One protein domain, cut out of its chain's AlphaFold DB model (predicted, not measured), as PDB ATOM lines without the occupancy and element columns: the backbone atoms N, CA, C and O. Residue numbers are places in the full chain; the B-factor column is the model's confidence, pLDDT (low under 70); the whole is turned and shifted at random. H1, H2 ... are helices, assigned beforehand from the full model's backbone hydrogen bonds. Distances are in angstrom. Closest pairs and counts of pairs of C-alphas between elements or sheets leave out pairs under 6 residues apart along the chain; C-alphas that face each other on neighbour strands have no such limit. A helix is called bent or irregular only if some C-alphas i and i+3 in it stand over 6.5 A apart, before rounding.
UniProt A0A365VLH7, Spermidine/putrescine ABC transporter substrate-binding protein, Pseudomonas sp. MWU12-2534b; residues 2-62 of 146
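Overview. This is residues 2 to 62 of the 146 residues of the protein "Spermidine/putrescine ABC transporter substrate-binding protein" of Pseudomonas sp. MWU12-2534b (UniProt A0A365VLH7). A small body is built round two helices side by side, H2 and H3, and from it one longer helix, H1, sticks out as a free arm at one end of the longest axis. Within the body the link of residues 31 to 39 runs back past H2 to the start of H3, and residues 53 to 62, which follow H3, fold back along it. The printed part has 61 residues with three named helices, in the order H1, H2, H3, and no named strand, and its class is all helix. The whole is loose, with a radius of gyration of the C-alphas of 13.5 A, and it spans 43 by 20 by 17 A, a rod in outline whose length is made by the arm H1. Without that arm the body of 47 residues spans 28 by 19 by 16 A, with a radius of gyration of 9.6 A, 1.01 times that of a compact globule of as many residues.

Arrangement. Begin at the first printed residue, Leu 2, where you enter H1, residues 2 to 15. The whole of this helix stands free: for residues 2 to 15, no C-alpha 8 or more residues away along the chain comes within 10 A. H1 touches no helix. Go on past Tyr 15 through a short link of 7 residues, and you come to H2, residues 23 to 30. H1 and H2 are apart, although they follow each other along the chain. A second short link, of 9 residues, brings you to H3, residues 40 to 52. H1 and H3 are apart as well. H2 and H3 touch, with 15 pairs of C-alphas within 8 A. To find the place, look at the C-alphas of Ala 29 and Ala 46, the closest of the two helices, 4.6 A apart. The centres of H2 and H3 are 8.6 A apart. Their lines stand at a shallow tilt of 29 degrees, and they run the same way. In the backbones of H2 and H3 you will find every O i to N i+4 pair within hydrogen-bond range, while in H1 this holds for 6 of 10 such pairs.

Along the chain. Find C-alpha 2 at (28.216, 96.639, 7.723); from there H1 runs through 14 residues to C-alpha 15 at (20.229, 77.578, 9.120), 20.7 A from its first C-alpha. Slow down near its end, where H1 is irregular: C-alphas 11 and 14 are 7.3 A apart, against about 5 A in a regular helix. Next look for C-alpha 23 at (8.487, 81.615, -2.318), where H2 begins; its 8 residues end at Asn 30, 10.9 A away from C-alpha to C-alpha. H3 begins at Asn 40, and its 13 residues lead you to C-alpha 52 at (-8.853, 77.998, 2.893), 18.4 A from its first C-alpha.

Size, cuts and confidence. For the two C-alphas farthest apart, look at those of Lys 3, in H1, and Ser 54, just after H3: they are 44.1 A apart. The C-alphas of Leu 2 and Arg 62, the first and last printed residues, are 24.9 A apart. The printed part has no cut between residues 2 and 62, and neither of the two links between helices is long. Read the B-factor column for the model's confidence: the mean pLDDT of the printed part is 96.3, and no printed residue is under 70.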
ATOM      1  N   LEU A   2      28.476  97.819   8.584       91.38
ATOM      2  CA  LEU A   2      28.216  96.639   7.723       91.38
ATOM      3  C   LEU A   2      29.014  95.352   8.031       91.38
ATOM      4  O   LEU A   2      28.450  94.266   7.970       91.38
ATOM      5  N   LYS A   3      30.294  95.451   8.419       94.88
ATOM      6  CA  LYS A   3      31.107  94.291   8.837       94.88
ATOM      7  C   LYS A   3      30.559  93.575  10.082       94.88
ATOM      8  O   LYS A   3      30.661  92.360  10.181       94.88
ATOM      9  N   LEU A   4      29.997  94.311  11.041       96.25
ATOM     10  CA  LEU A   4      29.357  93.731  12.226       96.25
ATOM     11  C   LEU A   4      28.046  93.034  11.842       96.25
ATOM     12  O   LEU A   4      27.811  91.913  12.286       96.25
ATOM     13  N   ALA A   5      27.235  93.649  10.977       95.00
ATOM     14  CA  ALA A   5      26.020  93.025  10.448       95.00
ATOM     15  C   ALA A   5      26.334  91.723   9.686       95.00
ATOM     16  O   ALA A   5      25.712  90.693   9.941       95.00
ATOM     17  N   GLU A   6      27.354  91.739   8.823       97.00
ATOM     18  CA  GLU A   6      27.854  90.556   8.113       97.00
ATOM     19  C   GLU A   6      28.237  89.433   9.087       97.00
ATOM     20  O   GLU A   6      27.787  88.299   8.932       97.00
ATOM     21  N   GLN A   7      29.002  89.748  10.138       97.62
ATOM     22  CA  GLN A   7      29.404  88.770  11.153       97.62
ATOM     23  C   GLN A   7      28.213  88.156  11.897       97.62
ATOM     24  O   GLN A   7      28.272  86.986  12.271       97.62
ATOM     25  N   GLN A   8      27.140  88.914  12.135       96.69
ATOM     26  CA  GLN A   8      25.932  88.370  12.762       96.69
ATOM     27  C   GLN A   8      25.140  87.492  11.791       96.69
ATOM     28  O   GLN A   8      24.786  86.367  12.143       96.69
ATOM     29  N   LEU A   9      24.921  87.951  10.555       97.06
ATOM     30  CA  LEU A   9      24.208  87.180   9.531       97.06
ATOM     31  C   LEU A   9      24.944  85.879   9.177       97.06
ATOM     32  O   LEU A   9      24.309  84.842   8.979       97.06
ATOM     33  N   ALA A  10      26.281  85.887   9.179       97.44
ATOM     34  CA  ALA A  10      27.094  84.695   8.945       97.44
ATOM     35  C   ALA A  10      26.829  83.579   9.972       97.44
ATOM     36  O   ALA A  10      26.863  82.404   9.610       97.44
ATOM     37  N   LYS A  11      26.503  83.921  11.229       98.19
ATOM     38  CA  LYS A  11      26.181  82.929  12.273       98.19
ATOM     39  C   LYS A  11      24.882  82.184  11.990       98.19
ATOM     40  O   LYS A  11      24.775  81.010  12.328       98.19
ATOM     41  N   ILE A  12      23.900  82.854  11.382       97.25
ATOM     42  CA  ILE A  12      22.600  82.245  11.075       97.25
ATOM     43  C   ILE A  12      22.545  81.631   9.673       97.25
ATOM     44  O   ILE A  12      21.689  80.792   9.402       97.25
ATOM     45  N   ARG A  13      23.475  82.007   8.786       97.88
ATOM     46  CA  ARG A  13      23.522  81.578   7.381       97.88
ATOM     47  C   ARG A  13      23.395  80.061   7.156       97.88
ATOM     48  O   ARG A  13      22.705  79.711   6.194       97.88
ATOM     49  N   PRO A  14      24.001  79.165   7.965       98.00
ATOM     50  CA  PRO A  14      23.850  77.716   7.789       98.00
ATOM     51  C   PRO A  14      22.431  77.193   8.048       98.00
ATOM     52  O   PRO A  14      22.087  76.115   7.574       98.00
ATOM     53  N   TYR A  15      21.608  77.944   8.785       97.81
ATOM     54  CA  TYR A  15      20.229  77.578   9.120       97.81
ATOM     55  C   TYR A  15      19.199  78.175   8.151       97.81
ATOM     56  O   TYR A  15      18.019  77.840   8.219       97.81
ATOM     57  N   ILE A  16      19.630  79.055   7.240       97.62
ATOM     58  CA  ILE A  16      18.762  79.655   6.224       97.62
ATOM     59  C   ILE A  16      18.619  78.683   5.055       97.62
ATOM     60  O   ILE A  16      19.599  78.358   4.379       97.62
ATOM     61  N   ARG A  17      17.379  78.261   4.794       96.88
ATOM     62  CA  ARG A  17      17.043  77.330   3.710       96.88
ATOM     63  C   ARG A  17      17.264  77.935   2.324       96.88
ATOM     64  O   ARG A  17      17.813  77.267   1.454       96.88
ATOM     65  N   TYR A  18      16.839  79.180   2.127       96.94
ATOM     66  CA  TYR A  18      16.965  79.916   0.871       96.94
ATOM     67  C   TYR A  18      16.870  81.427   1.101       96.94
ATOM     68  O   TYR A  18      16.431  81.880   2.156       96.94
ATOM     69  N   PHE A  19      17.263  82.186   0.080       97.19
ATOM     70  CA  PHE A  19      17.004  83.616  -0.037       97.19
ATOM     71  C   PHE A  19      16.100  83.808  -1.242       97.19
ATOM     72  O   PHE A  19      16.542  83.630  -2.375       97.19
ATOM     73  N   ASP A  20      14.838  84.104  -0.974       96.81
ATOM     74  CA  ASP A  20      13.817  84.349  -1.981       96.81
ATOM     75  C   ASP A  20      12.768  85.282  -1.378       96.81
ATOM     76  O   ASP A  20      12.554  85.293  -0.161       96.81
ATOM     77  N   ASN A  21      12.153  86.082  -2.232       92.69
ATOM     78  CA  ASN A  21      11.278  87.157  -1.825       92.69
ATOM     79  C   ASN A  21       9.788  86.758  -1.799       92.69
ATOM     80  O   ASN A  21       9.034  87.282  -0.978       92.69
ATOM     81  N   ASP A  22       9.387  85.764  -2.599       94.75
ATOM     82  CA  ASP A  22       7.975  85.416  -2.820       94.75
ATOM     83  C   ASP A  22       7.660  83.944  -2.519       94.75
ATOM     84  O   ASP A  22       6.547  83.619  -2.099       94.75
ATOM     85  N   LEU A  23       8.642  83.042  -2.628       96.00
ATOM     86  CA  LEU A  23       8.487  81.615  -2.318       96.00
ATOM     87  C   LEU A  23       7.991  81.382  -0.882       96.00
ATOM     88  O   LEU A  23       7.288  80.401  -0.610       96.00
ATOM     89  N   ASN A  24       8.304  82.313   0.027       95.19
ATOM     90  CA  ASN A  24       7.841  82.269   1.409       95.19
ATOM     91  C   ASN A  24       6.305  82.225   1.523       95.19
ATOM     92  O   ASN A  24       5.821  81.599   2.461       95.19
ATOM     93  N   ILE A  25       5.541  82.778   0.569       96.94
ATOM     94  CA  ILE A  25       4.069  82.751   0.597       96.94
ATOM     95  C   ILE A  25       3.581  81.302   0.563       96.94
ATOM     96  O   ILE A  25       2.913  80.831   1.486       96.94
ATOM     97  N   SER A  26       3.961  80.563  -0.484       97.44
ATOM     98  CA  SER A  26       3.529  79.177  -0.665       97.44
ATOM     99  C   SER A  26       4.123  78.236   0.378       97.44
ATOM    100  O   SER A  26       3.465  77.277   0.781       97.44
ATOM    101  N   ASP A  27       5.353  78.490   0.830       98.00
ATOM    102  CA  ASP A  27       6.005  77.633   1.818       98.00
ATOM    103  C   ASP A  27       5.412  77.797   3.214       98.00
ATOM    104  O   ASP A  27       5.229  76.796   3.913       98.00
ATOM    105  N   LEU A  28       5.068  79.025   3.613       98.19
ATOM    106  CA  LEU A  28       4.329  79.271   4.848       98.19
ATOM    107  C   LEU A  28       2.932  78.649   4.754       98.19
ATOM    108  O   LEU A  28       2.546  77.891   5.640       98.19
ATOM    109  N   ALA A  29       2.201  78.898   3.660       98.12
ATOM    110  CA  ALA A  29       0.841  78.385   3.478       98.12
ATOM    111  C   ALA A  29       0.772  76.848   3.514       98.12
ATOM    112  O   ALA A  29      -0.183  76.264   4.028       98.12
ATOM    113  N   ASN A  30       1.795  76.171   2.984       98.00
ATOM    114  CA  ASN A  30       1.849  74.712   2.955       98.00
ATOM    115  C   ASN A  30       2.456  74.074   4.207       98.00
ATOM    116  O   ASN A  30       2.223  72.882   4.418       98.00
ATOM    117  N   GLY A  31       3.162  74.845   5.038       97.50
ATOM    118  CA  GLY A  31       3.887  74.345   6.208       97.50
ATOM    119  C   GLY A  31       5.285  73.803   5.886       97.50
ATOM    120  O   GLY A  31       5.848  73.047   6.673       97.50
ATOM    121  N   ASN A  32       5.860  74.174   4.738       97.69
ATOM    122  CA  ASN A  32       7.222  73.799   4.338       97.69
ATOM    123  C   ASN A  32       8.291  74.594   5.105       97.69
ATOM    124  O   ASN A  32       9.429  74.132   5.254       97.69
ATOM    125  N   THR A  33       7.928  75.787   5.584       96.75
ATOM    126  CA  THR A  33       8.718  76.606   6.507       96.75
ATOM    127  C   THR A  33       7.843  77.092   7.659       96.75
ATOM    128  O   THR A  33       6.639  77.279   7.498       96.75
ATOM    129  N   CYS A  34       8.445  77.294   8.831       96.00
ATOM    130  CA  CYS A  34       7.758  77.780  10.031       96.00
ATOM    131  C   CYS A  34       8.063  79.248  10.360       96.00
ATOM    132  O   CYS A  34       7.400  79.834  11.211       96.00
ATOM    133  N   VAL A  35       9.068  79.841   9.709       96.88
ATOM    134  CA  VAL A  35       9.473  81.236   9.900       96.88
ATOM    135  C   VAL A  35      10.054  81.784   8.600       96.88
ATOM    136  O   VAL A  35      10.752  81.075   7.872       96.88
ATOM    137  N   ALA A  36       9.761  83.049   8.309       97.00
ATOM    138  CA  ALA A  36      10.337  83.782   7.193       97.00
ATOM    139  C   ALA A  36      10.449  85.268   7.544       97.00
ATOM    140  O   ALA A  36       9.609  85.811   8.262       97.00
ATOM    141  N   MET A  37      11.467  85.927   6.996       96.25
ATOM    142  CA  MET A  37      11.429  87.375   6.816       96.25
ATOM    143  C   MET A  37      10.561  87.637   5.585       96.25
ATOM    144  O   MET A  37      10.868  87.125   4.511       96.25
ATOM    145  N   SER A  38       9.453  88.353   5.753       95.44
ATOM    146  CA  SER A  38       8.459  88.557   4.698       95.44
ATOM    147  C   SER A  38       7.706  89.866   4.924       95.44
ATOM    148  O   SER A  38       7.718  90.411   6.032       95.44
ATOM    149  N   TRP A  39       7.063  90.372   3.877       95.50
ATOM    150  CA  TRP A  39       6.193  91.541   3.950       95.50
ATOM    151  C   TRP A  39       4.815  91.177   4.508       95.50
ATOM    152  O   TRP A  39       4.354  90.042   4.366       95.50
ATOM    153  N   ASN A  40       4.138  92.134   5.146       93.19
ATOM    154  CA  ASN A  40       2.864  91.891   5.831       93.19
ATOM    155  C   ASN A  40       1.792  91.299   4.902       93.19
ATOM    156  O   ASN A  40       1.174  90.298   5.268       93.19
ATOM    157  N   GLY A  41       1.625  91.834   3.686       92.69
ATOM    158  CA  GLY A  41       0.642  91.320   2.727       92.69
ATOM    159  C   GLY A  41       0.955  89.900   2.248       92.69
ATOM    160  O   GLY A  41       0.053  89.070   2.157       92.69
ATOM    161  N   ASN A  42       2.234  89.558   2.053       95.06
ATOM    162  CA  ASN A  42       2.651  88.197   1.687       95.06
ATOM    163  C   ASN A  42       2.256  87.177   2.769       95.06
ATOM    164  O   ASN A  42       1.739  86.100   2.459       95.06
ATOM    165  N   VAL A  43       2.445  87.525   4.046       95.81
ATOM    166  CA  VAL A  43       2.032  86.673   5.172       95.81
ATOM    167  C   VAL A  43       0.509  86.586   5.284       95.81
ATOM    168  O   VAL A  43      -0.002  85.510   5.586       95.81
ATOM    169  N   ALA A  44      -0.224  87.670   5.011       93.94
ATOM    170  CA  ALA A  44      -1.686  87.657   5.006       93.94
ATOM    171  C   ALA A  44      -2.253  86.748   3.900       93.94
ATOM    172  O   ALA A  44      -3.108  85.907   4.175       93.94
ATOM    173  N   ILE A  45      -1.698  86.822   2.684       93.75
ATOM    174  CA  ILE A  45      -2.042  85.914   1.580       93.75
ATOM    175  C   ILE A  45      -1.754  84.461   1.976       93.75
ATOM    176  O   ILE A  45      -2.610  83.591   1.803       93.75
ATOM    177  N   ALA A  46      -0.580  84.185   2.553       96.81
ATOM    178  CA  ALA A  46      -0.231  82.843   3.013       96.81
ATOM    179  C   ALA A  46      -1.191  82.333   4.103       96.81
ATOM    180  O   ALA A  46      -1.598  81.170   4.078       96.81
ATOM    181  N   ALA A  47      -1.587  83.200   5.042       95.44
ATOM    182  CA  ALA A  47      -2.552  82.884   6.092       95.44
ATOM    183  C   ALA A  47      -3.931  82.546   5.511       95.44
ATOM    184  O   ALA A  47      -4.506  81.521   5.877       95.44
ATOM    185  N   GLY A  48      -4.419  83.345   4.556       93.88
ATOM    186  CA  GLY A  48      -5.674  83.087   3.849       93.88
ATOM    187  C   GLY A  48      -5.651  81.764   3.080       93.88
ATOM    188  O   GLY A  48      -6.592  80.975   3.170       93.88
ATOM    189  N   GLN A  49      -4.546  81.457   2.394       95.81
ATOM    190  CA  GLN A  49      -4.360  80.173   1.706       95.81
ATOM    191  C   GLN A  49      -4.340  78.986   2.681       95.81
ATOM    192  O   GLN A  49      -4.995  77.973   2.431       95.81
ATOM    193  N   ALA A  50      -3.626  79.107   3.804       97.88
ATOM    194  CA  ALA A  50      -3.579  78.071   4.833       97.88
ATOM    195  C   ALA A  50      -4.967  77.819   5.447       97.88
ATOM    196  O   ALA A  50      -5.362  76.665   5.630       97.88
ATOM    197  N   GLN A  51      -5.725  78.888   5.712       96.50
ATOM    198  CA  GLN A  51      -7.092  78.809   6.223       96.50
ATOM    199  C   GLN A  51      -8.038  78.147   5.216       96.50
ATOM    200  O   GLN A  51      -8.760  77.223   5.583       96.50
ATOM    201  N   ALA A  52      -8.016  78.570   3.949       96.44
ATOM    202  CA  ALA A  52      -8.853  77.998   2.893       96.44
ATOM    203  C   ALA A  52      -8.562  76.504   2.660       96.44
ATOM    204  O   ALA A  52      -9.465  75.730   2.346       96.44
ATOM    205  N   ALA A  53      -7.308  76.087   2.856       97.75
ATOM    206  CA  ALA A  53      -6.883  74.694   2.778       97.75
ATOM    207  C   ALA A  53      -7.067  73.908   4.095       97.75
ATOM    208  O   ALA A  53      -6.594  72.773   4.187       97.75
ATOM    209  N   SER A  54      -7.718  74.487   5.114       97.69
ATOM    210  CA  SER A  54      -7.944  73.873   6.432       97.69
ATOM    211  C   SER A  54      -6.665  73.312   7.070       97.69
ATOM    212  O   SER A  54      -6.664  72.223   7.651       97.69
ATOM    213  N   LYS A  55      -5.544  74.032   6.936       98.12
ATOM    214  CA  LYS A  55      -4.272  73.631   7.547       98.12
ATOM    215  C   LYS A  55      -4.395  73.631   9.079       98.12
ATOM    216  O   LYS A  55      -5.075  74.486   9.641       98.12
ATOM    217  N   PRO A  56      -3.702  72.722   9.790       97.31
ATOM    218  CA  PRO A  56      -3.815  72.586  11.247       97.31
ATOM    219  C   PRO A  56      -3.034  73.661  12.029       97.31
ATOM    220  O   PRO A  56      -2.764  73.487  13.216       97.31
ATOM    221  N   PHE A  57      -2.619  74.745  11.375       97.50
ATOM    222  CA  PHE A  57      -1.806  75.812  11.950       97.50
ATOM    223  C   PHE A  57      -2.322  77.181  11.508       97.50
ATOM    224  O   PHE A  57      -3.055  77.301  10.528       97.50
ATOM    225  N   GLN A  58      -1.906  78.217  12.230       96.25
ATOM    226  CA  GLN A  58      -2.193  79.609  11.901       96.25
ATOM    227  C   GLN A  58      -0.888  80.342  11.614       96.25
ATOM    228  O   GLN A  58       0.136  80.078  12.245       96.25
ATOM    229  N   LEU A  59      -0.944  81.273  10.668       96.12
ATOM    230  CA  LEU A  59       0.163  82.154  10.331       96.12
ATOM    231  C   LEU A  59      -0.131  83.546  10.872       96.12
ATOM    232  O   LEU A  59      -1.280  83.978  10.926       96.12
ATOM    233  N   SER A  60       0.916  84.248  11.291       93.12
ATOM    234  CA  SER A  60       0.770  85.593  11.826       93.12
ATOM    235  C   SER A  60       1.992  86.437  11.506       93.12
ATOM    236  O   SER A  60       3.119  85.973  11.689       93.12
ATOM    237  N   TYR A  61       1.767  87.675  11.076       95.25
ATOM    238  CA  TYR A  61       2.819  88.667  10.884       95.25
ATOM    239  C   TYR A  61       3.108  89.406  12.196       95.25
ATOM    240  O   TYR A  61       2.200  89.655  12.996       95.25
ATOM    241  N   ARG A  62       4.377  89.740  12.445       94.00
ATOM    242  CA  ARG A  62       4.810  90.445  13.657       94.00
ATOM    243  C   ARG A  62       5.886  91.465  13.318       94.00
ATOM    244  O   ARG A  62       6.891  91.121  12.705       94.00
TER     245      ARG A  62